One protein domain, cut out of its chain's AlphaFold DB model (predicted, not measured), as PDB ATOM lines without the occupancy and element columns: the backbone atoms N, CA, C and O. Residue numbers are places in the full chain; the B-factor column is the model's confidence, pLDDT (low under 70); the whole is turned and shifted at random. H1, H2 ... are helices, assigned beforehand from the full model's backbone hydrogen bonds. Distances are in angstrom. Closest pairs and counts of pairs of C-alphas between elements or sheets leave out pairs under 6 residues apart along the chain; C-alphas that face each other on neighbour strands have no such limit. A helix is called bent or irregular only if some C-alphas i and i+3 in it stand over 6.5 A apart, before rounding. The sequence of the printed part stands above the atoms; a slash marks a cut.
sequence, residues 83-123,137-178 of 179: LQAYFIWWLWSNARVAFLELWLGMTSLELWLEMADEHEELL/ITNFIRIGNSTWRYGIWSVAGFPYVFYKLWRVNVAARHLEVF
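This is residues 83 to 123 and 137 to 178 of the 179 residues of an uncharacterized protein of Vigna unguiculata (UniProt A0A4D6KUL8). Two long helices, H1 and then H2, run past each other in opposite ways, crossing as a slim X across an empty gap; H2 is bent, with a shallow tilt of 18 degrees between its arms H2a and H2b, and H2a has a kink near residue 147. The printed part has 83 residues, all helix in class, with no named strand. It is an extended rod, radius of gyration of the C-alphas 19.5 A, spanning 65 by 21 by 19 A.

Find C-alpha 83 at (76.524, 19.766, -11.743); from there H1, residues 83 to 123, runs 61.0 A. H1 is neither bent nor irregular, but only just: C-alphas 118 and 121 are 6.1 A apart. Go on to C-alpha 137 at (23.140, 8.344, -19.075), where H2, residues 137 to 176, begins. By its hydrogen bonds H2 was assigned as one helix, but it is bent: C-alphas 156 and 159 are 6.5 A apart. Arm H2a, residues 137 to 156, measures 27.0 A; H2b, residues 159 to 176, measures 26.1 A and ends at (72.611, 32.338, -1.880).

H1 is apart from H2a and from H2b. The arms stand at a shallow tilt of 18 degrees, and H2a has a kink of 36 degrees near Thr 147. Each O i to N i+4 pair is within hydrogen-bond range in H2b, 32 of 37 in H1 and 13 of 16 in H2a.

The C-alphas farthest apart, Leu 123 and Phe 178, are 65.6 A apart. Residues 124 to 136 are not printed; C-alphas 123 and 137 stand 14.0 A apart across the cut. Mean pLDDT of the printed part is 74.4; look for values under 70 at residues 119 to 123, 137 to 159, 176 and 178.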
ATOM      1  N   LEU A  83      77.659  20.342 -12.470       77.62
ATOM      2  CA  LEU A  83      76.524  19.766 -11.743       77.62
ATOM      3  C   LEU A  83      75.364  20.770 -11.653       77.62
ATOM      4  O   LEU A  83      74.200  20.405 -11.809       77.62
ATOM      5  N   GLN A  84      75.689  22.057 -11.511       82.38
ATOM      6  CA  GLN A  84      74.710  23.142 -11.532       82.38
ATOM      7  C   GLN A  84      74.033  23.278 -12.908       82.38
ATOM      8  O   GLN A  84      72.812  23.409 -12.981       82.38
ATOM      9  N   ALA A  85      74.795  23.167 -14.002       82.75
ATOM     10  CA  ALA A  85      74.259  23.188 -15.362       82.75
ATOM     11  C   ALA A  85      73.324  22.000 -15.631       82.75
ATOM     12  O   ALA A  85      72.253  22.186 -16.211       82.75
ATOM     13  N   TYR A  86      73.679  20.802 -15.155       85.88
ATOM     14  CA  TYR A  86      72.805  19.630 -15.239       85.88
ATOM     15  C   TYR A  86      71.497  19.842 -14.468       85.88
ATOM     16  O   TYR A  86      70.420  19.550 -14.988       85.88
ATOM     17  N   PHE A  87      71.570  20.413 -13.265       84.50
ATOM     18  CA  PHE A  87      70.388  20.671 -12.443       84.50
ATOM     19  C   PHE A  87      69.453  21.710 -13.078       84.50
ATOM     20  O   PHE A  87      68.236  21.524 -13.097       84.50
ATOM     21  N   ILE A  88      70.011  22.777 -13.657       86.69
ATOM     22  CA  ILE A  88      69.246  23.795 -14.394       86.69
ATOM     23  C   ILE A  88      68.602  23.186 -15.644       86.69
ATOM     24  O   ILE A  88      67.419  23.419 -15.896       86.69
ATOM     25  N   TRP A  89      69.349  22.383 -16.404       91.12
ATOM     26  CA  TRP A  89      68.835  21.712 -17.598       91.12
ATOM     27  C   TRP A  89      67.704  20.731 -17.261       91.12
ATOM     28  O   TRP A  89      66.652  20.754 -17.903       91.12
ATOM     29  N   TRP A  90      67.881  19.931 -16.208       90.81
ATOM     30  CA  TRP A  90      66.869  19.001 -15.717       90.81
ATOM     31  C   TRP A  90      65.610  19.739 -15.241       90.81
ATOM     32  O   TRP A  90      64.506  19.386 -15.655       90.81
ATOM     33  N   LEU A  91      65.749  20.807 -14.449       88.81
ATOM     34  CA  LEU A  91      64.614  21.630 -14.015       88.81
ATOM     35  C   LEU A  91      63.852  22.232 -15.197       88.81
ATOM     36  O   LEU A  91      62.624  22.206 -15.220       88.81
ATOM     37  N   TRP A  92      64.568  22.760 -16.187       90.00
ATOM     38  CA  TRP A  92      63.955  23.374 -17.360       90.00
ATOM     39  C   TRP A  92      63.226  22.353 -18.238       90.00
ATOM     40  O   TRP A  92      62.132  22.631 -18.731       90.00
ATOM     41  N   SER A  93      63.797  21.156 -18.390       89.56
ATOM     42  CA  SER A  93      63.162  20.048 -19.105       89.56
ATOM     43  C   SER A  93      61.867  19.604 -18.415       89.56
ATOM     44  O   SER A  93      60.809  19.596 -19.044       89.56
ATOM     45  N   ASN A  94      61.906  19.353 -17.103       86.06
ATOM     46  CA  ASN A  94      60.720  18.932 -16.351       86.06
ATOM     47  C   ASN A  94      59.637  20.018 -16.303       86.06
ATOM     48  O   ASN A  94      58.454  19.708 -16.420       86.06
ATOM     49  N   ALA A  95      60.021  21.294 -16.196       89.94
ATOM     50  CA  ALA A  95      59.068  22.401 -16.232       89.94
ATOM     51  C   ALA A  95      58.319  22.475 -17.573       89.94
ATOM     52  O   ALA A  95      57.121  22.750 -17.593       89.94
ATOM     53  N   ARG A  96      59.000  22.192 -18.691       88.38
ATOM     54  CA  ARG A  96      58.367  22.136 -20.017       88.38
ATOM     55  C   ARG A  96      57.392  20.976 -20.146       88.38
ATOM     56  O   ARG A  96      56.323  21.171 -20.711       88.38
ATOM     57  N   VAL A  97      57.743  19.804 -19.619       89.69
ATOM     58  CA  VAL A  97      56.852  18.636 -19.632       89.69
ATOM     59  C   VAL A  97      55.599  18.915 -18.803       89.69
ATOM     60  O   VAL A  97      54.499  18.759 -19.318       89.69
ATOM     61  N   ALA A  98      55.754  19.436 -17.582       87.19
ATOM     62  CA  ALA A  98      54.621  19.793 -16.729       87.19
ATOM     63  C   ALA A  98      53.729  20.875 -17.363       87.19
ATOM     64  O   ALA A  98      52.506  20.806 -17.269       87.19
ATOM     65  N   PHE A  99      54.325  21.864 -18.043       87.88
ATOM     66  CA  PHE A  99      53.566  22.880 -18.771       87.88
ATOM     67  C   PHE A  99      52.810  22.290 -19.963       87.88
ATOM     68  O   PHE A  99      51.650  22.629 -20.158       87.88
ATOM     69  N   LEU A 100      53.435  21.402 -20.743       90.06
ATOM     70  CA  LEU A 100      52.781  20.737 -21.872       90.06
ATOM     71  C   LEU A 100      51.638  19.835 -21.414       90.06
ATOM     72  O   LEU A 100      50.591  19.846 -22.046       90.06
ATOM     73  N   GLU A 101      51.813  19.097 -20.321       91.31
ATOM     74  CA  GLU A 101      50.775  18.238 -19.748       91.31
ATOM     75  C   GLU A 101      49.595  19.063 -19.220       91.31
ATOM     76  O   GLU A 101      48.442  18.761 -19.524       91.31
ATOM     77  N   LEU A 102      49.876  20.162 -18.509       90.94
ATOM     78  CA  LEU A 102      48.845  21.091 -18.046       90.94
ATOM     79  C   LEU A 102      48.118  21.760 -19.220       90.94
ATOM     80  O   LEU A 102      46.895  21.869 -19.209       90.94
ATOM     81  N   TRP A 103      48.869  22.194 -20.233       92.38
ATOM     82  CA  TRP A 103      48.324  22.805 -21.440       92.38
ATOM     83  C   TRP A 103      47.419  21.827 -22.190       92.38
ATOM     84  O   TRP A 103      46.285  22.180 -22.501       92.38
ATOM     85  N   LEU A 104      47.874  20.587 -22.408       92.56
ATOM     86  CA  LEU A 104      47.067  19.530 -23.026       92.56
ATOM     87  C   LEU A 104      45.811  19.223 -22.211       92.56
ATOM     88  O   LEU A 104      44.739  19.057 -22.792       92.56
ATOM     89  N   GLY A 105      45.927  19.185 -20.881       92.50
ATOM     90  CA  GLY A 105      44.793  19.012 -19.979       92.50
ATOM     91  C   GLY A 105      43.742  20.106 -20.165       92.50
ATOM     92  O   GLY A 105      42.565  19.790 -20.308       92.50
ATOM     93  N   MET A 106      44.162  21.373 -20.242       83.50
ATOM     94  CA  MET A 106      43.257  22.506 -20.475       83.50
ATOM     95  C   MET A 106      42.612  22.457 -21.861       83.50
ATOM     96  O   MET A 106      41.391  22.539 -21.953       83.50
ATOM     97  N   THR A 107      43.395  22.241 -22.924       88.69
ATOM     98  CA  THR A 107      42.854  22.170 -24.292       88.69
ATOM     99  C   THR A 107      41.916  20.982 -24.484       88.69
ATOM    100  O   THR A 107      40.928  21.079 -25.203       88.69
ATOM    101  N   SER A 108      42.193  19.851 -23.826       87.62
ATOM    102  CA  SER A 108      41.312  18.684 -23.875       87.62
ATOM    103  C   SER A 108      40.002  18.930 -23.135       87.62
ATOM    104  O   SER A 108      38.993  18.362 -23.536       87.62
ATOM    105  N   LEU A 109      40.021  19.713 -22.053       87.06
ATOM    106  CA  LEU A 109      38.842  20.033 -21.248       87.06
ATOM    107  C   LEU A 109      37.958  21.056 -21.970       87.06
ATOM    108  O   LEU A 109      36.744  20.898 -21.993       87.06
ATOM    109  N   GLU A 110      38.573  22.042 -22.620       90.50
ATOM    110  CA  GLU A 110      37.891  23.019 -23.475       90.50
ATOM    111  C   GLU A 110      37.190  22.337 -24.657       90.50
ATOM    112  O   GLU A 110      35.989  22.516 -24.830       90.50
ATOM    113  N   LEU A 111      37.886  21.442 -25.371       89.06
ATOM    114  CA  LEU A 111      37.288  20.656 -26.458       89.06
ATOM    115  C   LEU A 111      36.156  19.736 -25.962       89.06
ATOM    116  O   LEU A 111      35.170  19.505 -26.657       89.06
ATOM    117  N   TRP A 112      36.286  19.196 -24.748       88.81
ATOM    118  CA  TRP A 112      35.231  18.392 -24.128       88.81
ATOM    119  C   TRP A 112      33.987  19.214 -23.789       88.81
ATOM    120  O   TRP A 112      32.875  18.711 -23.927       88.81
ATOM    121  N   LEU A 113      34.172  20.452 -23.323       82.19
ATOM    122  CA  LEU A 113      33.074  21.372 -23.026       82.19
ATOM    123  C   LEU A 113      32.378  21.835 -24.305       82.19
ATOM    124  O   LEU A 113      31.156  21.858 -24.335       82.19
ATOM    125  N   GLU A 114      33.137  22.122 -25.362       88.88
ATOM    126  CA  GLU A 114      32.597  22.493 -26.675       88.88
ATOM    127  C   GLU A 114      31.717  21.373 -27.256       88.88
ATOM    128  O   GLU A 114      30.571  21.608 -27.629       88.88
ATOM    129  N   MET A 115      32.186  20.120 -27.208       79.25
ATOM    130  CA  MET A 115      31.395  18.955 -27.636       79.25
ATOM    131  C   MET A 115      30.162  18.687 -26.753       79.25
ATOM    132  O   MET A 115      29.214  18.038 -27.199       79.25
ATOM    133  N   ALA A 116      30.178  19.121 -25.489       79.44
ATOM    134  CA  ALA A 116      29.033  18.990 -24.592       79.44
ATOM    135  C   ALA A 116      27.974  20.081 -24.839       79.44
ATOM    136  O   ALA A 116      26.786  19.800 -24.693       79.44
ATOM    137  N   ASP A 117      28.394  21.285 -25.235       78.56
ATOM    138  CA  ASP A 117      27.522  22.440 -25.484       78.56
ATOM    139  C   ASP A 117      26.679  22.262 -26.760       78.56
ATOM    140  O   ASP A 117      25.465  22.470 -26.750       78.56
ATOM    141  N   GLU A 118      27.269  21.721 -27.835       72.25
ATOM    142  CA  GLU A 118      26.539  21.410 -29.080       72.25
ATOM    143  C   GLU A 118      25.417  20.367 -28.891       72.25
ATOM    144  O   GLU A 118      24.515  20.224 -29.724       72.25
ATOM    145  N   HIS A 119      25.431  19.636 -27.775       63.12
ATOM    146  CA  HIS A 119      24.436  18.616 -27.474       63.12
ATOM    147  C   HIS A 119      23.130  19.169 -26.876       63.12
ATOM    148  O   HIS A 119      22.132  18.436 -26.854       63.12
ATOM    149  N   GLU A 120      23.087  20.432 -26.434       63.62
ATOM    150  CA  GLU A 120      21.863  21.040 -25.890       63.62
ATOM    151  C   GLU A 120      20.887  21.505 -26.989       63.62
ATOM    152  O   GLU A 120      19.668  21.380 -26.824       63.62
ATOM    153  N   GLU A 121      21.374  21.924 -28.162       61.44
ATOM    154  CA  GLU A 121      20.501  22.336 -29.277       61.44
ATOM    155  C   GLU A 121      19.804  21.147 -29.964       61.44
ATOM    156  O   GLU A 121      18.633  21.245 -30.351       61.44
ATOM    157  N   LEU A 122      20.458  19.980 -30.036       56.91
ATOM    158  CA  LEU A 122      19.858  18.755 -30.589       56.91
ATOM    159  C   LEU A 122      18.745  18.170 -29.704       56.91
ATOM    160  O   LEU A 122      17.892  17.435 -30.203       56.91
ATOM    161  N   LEU A 123      18.710  18.506 -28.410       57.81
ATOM    162  CA  LEU A 123      17.630  18.097 -27.504       57.81
ATOM    163  C   LEU A 123      16.402  19.018 -27.578       57.81
ATOM    164  O   LEU A 123      15.310  18.604 -27.176       57.81
ATOM    165  N   ILE A 137      22.985   7.063 -19.794       60.38
ATOM    166  CA  ILE A 137      23.140   8.344 -19.075       60.38
ATOM    167  C   ILE A 137      23.476   8.100 -17.595       60.38
ATOM    168  O   ILE A 137      24.360   8.739 -17.025       60.38
ATOM    169  N   THR A 138      22.823   7.116 -16.970       62.78
ATOM    170  CA  THR A 138      23.047   6.784 -15.557       62.78
ATOM    171  C   THR A 138      24.438   6.186 -15.324       62.78
ATOM    172  O   THR A 138      25.081   6.500 -14.321       62.78
ATOM    173  N   ASN A 139      24.945   5.365 -16.252       63.03
ATOM    174  CA  ASN A 139      26.308   4.833 -16.177       63.03
ATOM    175  C   ASN A 139      27.365   5.911 -16.455       63.03
ATOM    176  O   ASN A 139      28.390   5.935 -15.773       63.03
ATOM    177  N   PHE A 140      27.097   6.851 -17.364       57.84
ATOM    178  CA  PHE A 140      27.999   7.970 -17.646       57.84
ATOM    179  C   PHE A 140      28.117   8.928 -16.453       57.84
ATOM    180  O   PHE A 140      29.224   9.274 -16.041       57.84
ATOM    181  N   ILE A 141      26.995   9.264 -15.806       59.09
ATOM    182  CA  ILE A 141      26.979  10.049 -14.561       59.09
ATOM    183  C   ILE A 141      27.693   9.291 -13.433       59.09
ATOM    184  O   ILE A 141      28.415   9.895 -12.642       59.09
ATOM    185  N   ARG A 142      27.553   7.963 -13.353       64.44
ATOM    186  CA  ARG A 142      28.202   7.144 -12.316       64.44
ATOM    187  C   ARG A 142      29.722   7.040 -12.498       64.44
ATOM    188  O   ARG A 142      30.456   7.114 -11.507       64.44
ATOM    189  N   ILE A 143      30.205   6.919 -13.736       61.69
ATOM    190  CA  ILE A 143      31.641   6.942 -14.060       61.69
ATOM    191  C   ILE A 143      32.198   8.361 -13.865       61.69
ATOM    192  O   ILE A 143      33.220   8.534 -13.203       61.69
ATOM    193  N   GLY A 144      31.478   9.389 -14.324       57.03
ATOM    194  CA  GLY A 144      31.844  10.794 -14.147       57.03
ATOM    195  C   GLY A 144      31.946  11.218 -12.680       57.03
ATOM    196  O   GLY A 144      32.938  11.818 -12.287       57.03
ATOM    197  N   ASN A 145      30.998  10.837 -11.821       56.12
ATOM    198  CA  ASN A 145      30.997  11.215 -10.399       56.12
ATOM    199  C   ASN A 145      32.138  10.544  -9.604       56.12
ATOM    200  O   ASN A 145      32.629  11.091  -8.616       56.12
ATOM    201  N   SER A 146      32.615   9.385 -10.070       55.88
ATOM    202  CA  SER A 146      33.784   8.713  -9.493       55.88
ATOM    203  C   SER A 146      35.080   9.437  -9.873       55.88
ATOM    204  O   SER A 146      35.945   9.628  -9.023       55.88
ATOM    205  N   THR A 147      35.192   9.911 -11.116       50.84
ATOM    206  CA  THR A 147      36.394  10.588 -11.635       50.84
ATOM    207  C   THR A 147      36.463  12.067 -11.238       50.84
ATOM    208  O   THR A 147      37.539  12.570 -10.924       50.84
ATOM    209  N   TRP A 148      35.328  12.766 -11.151       48.72
ATOM    210  CA  TRP A 148      35.262  14.185 -10.776       48.72
ATOM    211  C   TRP A 148      35.699  14.445  -9.333       48.72
ATOM    212  O   TRP A 148      36.293  15.485  -9.051       48.72
ATOM    213  N   ARG A 149      35.490  13.486  -8.421       56.44
ATOM    214  CA  ARG A 149      35.983  13.607  -7.040       56.44
ATOM    215  C   ARG A 149      37.504  13.530  -6.934       56.44
ATOM    216  O   ARG A 149      38.057  14.172  -6.048       56.44
ATOM    217  N   TYR A 150      38.172  12.825  -7.844       51.97
ATOM    218  CA  TYR A 150      39.637  12.812  -7.918       51.97
ATOM    219  C   TYR A 150      40.186  13.968  -8.769       51.97
ATOM    220  O   TYR A 150      41.195  14.568  -8.406       51.97
ATOM    221  N   GLY A 151      39.494  14.350  -9.847       56.12
ATOM    222  CA  GLY A 151      39.891  15.450 -10.732       56.12
ATOM    223  C   GLY A 151      39.812  16.832 -10.075       56.12
ATOM    224  O   GLY A 151      40.773  17.592 -10.138       56.12
ATOM    225  N   ILE A 152      38.718  17.150  -9.372       53.78
ATOM    226  CA  ILE A 152      38.554  18.451  -8.692       53.78
ATOM    227  C   ILE A 152      39.531  18.609  -7.523       53.78
ATOM    228  O   ILE A 152      40.044  19.704  -7.290       53.78
ATOM    229  N   TRP A 153      39.829  17.527  -6.800       54.00
ATOM    230  CA  TRP A 153      40.821  17.565  -5.723       54.00
ATOM    231  C   TRP A 153      42.238  17.780  -6.266       54.00
ATOM    232  O   TRP A 153      43.012  18.527  -5.666       54.00
ATOM    233  N   SER A 154      42.543  17.229  -7.445       54.84
ATOM    234  CA  SER A 154      43.759  17.575  -8.183       54.84
ATOM    235  C   SER A 154      43.755  19.041  -8.621       54.84
ATOM    236  O   SER A 154      44.686  19.763  -8.297       54.84
ATOM    237  N   VAL A 155      42.709  19.557  -9.266       55.44
ATOM    238  CA  VAL A 155      42.729  20.941  -9.788       55.44
ATOM    239  C   VAL A 155      42.769  22.001  -8.676       55.44
ATOM    240  O   VAL A 155      43.448  23.014  -8.828       55.44
ATOM    241  N   ALA A 156      42.113  21.776  -7.533       58.66
ATOM    242  CA  ALA A 156      42.135  22.722  -6.414       58.66
ATOM    243  C   ALA A 156      43.356  22.551  -5.484       58.66
ATOM    244  O   ALA A 156      43.839  23.528  -4.909       58.66
ATOM    245  N   GLY A 157      43.873  21.327  -5.322       58.06
ATOM    246  CA  GLY A 157      44.988  21.031  -4.415       58.06
ATOM    247  C   GLY A 157      46.372  21.193  -5.050       58.06
ATOM    248  O   GLY A 157      47.326  21.603  -4.383       58.06
ATOM    249  N   PHE A 158      46.496  20.920  -6.347       55.59
ATOM    250  CA  PHE A 158      47.775  20.910  -7.058       55.59
ATOM    251  C   PHE A 158      48.419  22.304  -7.206       55.59
ATOM    252  O   PHE A 158      49.625  22.412  -6.961       55.59
ATOM    253  N   PRO A 159      47.674  23.404  -7.459       69.94
ATOM    254  CA  PRO A 159      48.253  24.750  -7.485       69.94
ATOM    255  C   PRO A 159      48.841  25.158  -6.132       69.94
ATOM    256  O   PRO A 159      49.861  25.844  -6.076       69.94
ATOM    257  N   TYR A 160      48.238  24.710  -5.026       71.00
ATOM    258  CA  TYR A 160      48.683  25.067  -3.680       71.00
ATOM    259  C   TYR A 160      50.019  24.408  -3.318       71.00
ATOM    260  O   TYR A 160      50.909  25.061  -2.765       71.00
ATOM    261  N   VAL A 161      50.202  23.133  -3.675       71.50
ATOM    262  CA  VAL A 161      51.469  22.414  -3.452       71.50
ATOM    263  C   VAL A 161      52.583  23.004  -4.322       71.50
ATOM    264  O   VAL A 161      53.677  23.267  -3.813       71.50
ATOM    265  N   PHE A 162      52.289  23.312  -5.591       72.25
ATOM    266  CA  PHE A 162      53.234  23.983  -6.490       72.25
ATOM    267  C   PHE A 162      53.614  25.383  -6.003       72.25
ATOM    268  O   PHE A 162      54.795  25.720  -5.984       72.25
ATOM    269  N   TYR A 163      52.651  26.175  -5.530       74.19
ATOM    270  CA  TYR A 163      52.914  27.500  -4.967       74.19
ATOM    271  C   TYR A 163      53.796  27.431  -3.709       74.19
ATOM    272  O   TYR A 163      54.699  28.254  -3.522       74.19
ATOM    273  N   LYS A 164      53.587  26.420  -2.855       80.31
ATOM    274  CA  LYS A 164      54.385  26.219  -1.638       80.31
ATOM    275  C   LYS A 164      55.828  25.818  -1.966       80.31
ATOM    276  O   LYS A 164      56.753  26.409  -1.411       80.31
ATOM    277  N   LEU A 165      56.028  24.887  -2.902       76.75
ATOM    278  CA  LEU A 165      57.360  24.517  -3.400       76.75
ATOM    279  C   LEU A 165      58.055  25.682  -4.114       76.75
ATOM    280  O   LEU A 165      59.246  25.910  -3.900       76.75
ATOM    281  N   TRP A 166      57.314  26.458  -4.905       83.50
ATOM    282  CA  TRP A 166      57.827  27.651  -5.572       83.50
ATOM    283  C   TRP A 166      58.332  28.691  -4.566       83.50
ATOM    284  O   TRP A 166      59.463  29.161  -4.693       83.50
ATOM    285  N   ARG A 167      57.553  29.008  -3.518       82.19
ATOM    286  CA  ARG A 167      57.992  29.946  -2.465       82.19
ATOM    287  C   ARG A 167      59.264  29.490  -1.757       82.19
ATOM    288  O   ARG A 167      60.122  30.328  -1.488       82.19
ATOM    289  N   VAL A 168      59.392  28.197  -1.458       84.19
ATOM    290  CA  VAL A 168      60.594  27.652  -0.805       84.19
ATOM    291  C   VAL A 168      61.811  27.763  -1.729       84.19
ATOM    292  O   VAL A 168      62.877  28.184  -1.287       84.19
ATOM    293  N   ASN A 169      61.647  27.472  -3.022       78.12
ATOM    294  CA  ASN A 169      62.728  27.573  -4.006       78.12
ATOM    295  C   ASN A 169      63.180  29.031  -4.224       78.12
ATOM    296  O   ASN A 169      64.375  29.313  -4.249       78.12
ATOM    297  N   VAL A 170      62.239  29.981  -4.308       82.00
ATOM    298  CA  VAL A 170      62.554  31.417  -4.435       82.00
ATOM    299  C   VAL A 170      63.276  31.948  -3.194       82.00
ATOM    300  O   VAL A 170      64.241  32.699  -3.328       82.00
ATOM    301  N   ALA A 171      62.855  31.539  -1.993       78.50
ATOM    302  CA  ALA A 171      63.509  31.953  -0.752       78.50
ATOM    303  C   ALA A 171      64.946  31.413  -0.642       78.50
ATOM    304  O   ALA A 171      65.842  32.153  -0.244       78.50
ATOM    305  N   ALA A 172      65.180  30.162  -1.053       74.75
ATOM    306  CA  ALA A 172      66.514  29.563  -1.060       74.75
ATOM    307  C   ALA A 172      67.482  30.312  -1.991       74.75
ATOM    308  O   ALA A 172      68.606  30.616  -1.598       74.75
ATOM    309  N   ARG A 173      67.024  30.700  -3.189       72.62
ATOM    310  CA  ARG A 173      67.848  31.461  -4.147       72.62
ATOM    311  C   ARG A 173      68.192  32.869  -3.671       72.62
ATOM    312  O   ARG A 173      69.242  33.384  -4.028       72.62
ATOM    313  N   HIS A 174      67.333  33.499  -2.872       71.62
ATOM    314  CA  HIS A 174      67.641  34.805  -2.286       71.62
ATOM    315  C   HIS A 174      68.698  34.725  -1.178       71.62
ATOM    316  O   HIS A 174      69.410  35.701  -0.960       71.62
ATOM    317  N   LEU A 175      68.812  33.582  -0.497       72.12
ATOM    318  CA  LEU A 175      69.795  33.380   0.565       72.12
ATOM    319  C   LEU A 175      71.210  33.148   0.005       72.12
ATOM    320  O   LEU A 175      72.177  33.597   0.609       72.12
ATOM    321  N   GLU A 176      71.329  32.528  -1.175       66.00
ATOM    322  CA  GLU A 176      72.611  32.338  -1.880       66.00
ATOM    323  C   GLU A 176      73.210  33.636  -2.446       66.00
ATOM    324  O   GLU A 176      74.402  33.685  -2.712       66.00
ATOM    325  N   VAL A 177      72.415  34.696  -2.630       71.69
ATOM    326  CA  VAL A 177      72.906  35.994  -3.142       71.69
ATOM    327  C   VAL A 177      73.523  36.861  -2.032       71.69
ATOM    328  O   VAL A 177      74.193  37.849  -2.322       71.69
ATOM    329  N   PHE A 178      73.307  36.507  -0.762       61.12
ATOM    330  CA  PHE A 178      73.756  37.282   0.404       61.12
ATOM    331  C   PHE A 178      74.940  36.660   1.168       61.12
ATOM    332  O   PHE A 178      75.343  37.222   2.188       61.12
TER     333      PHE A 178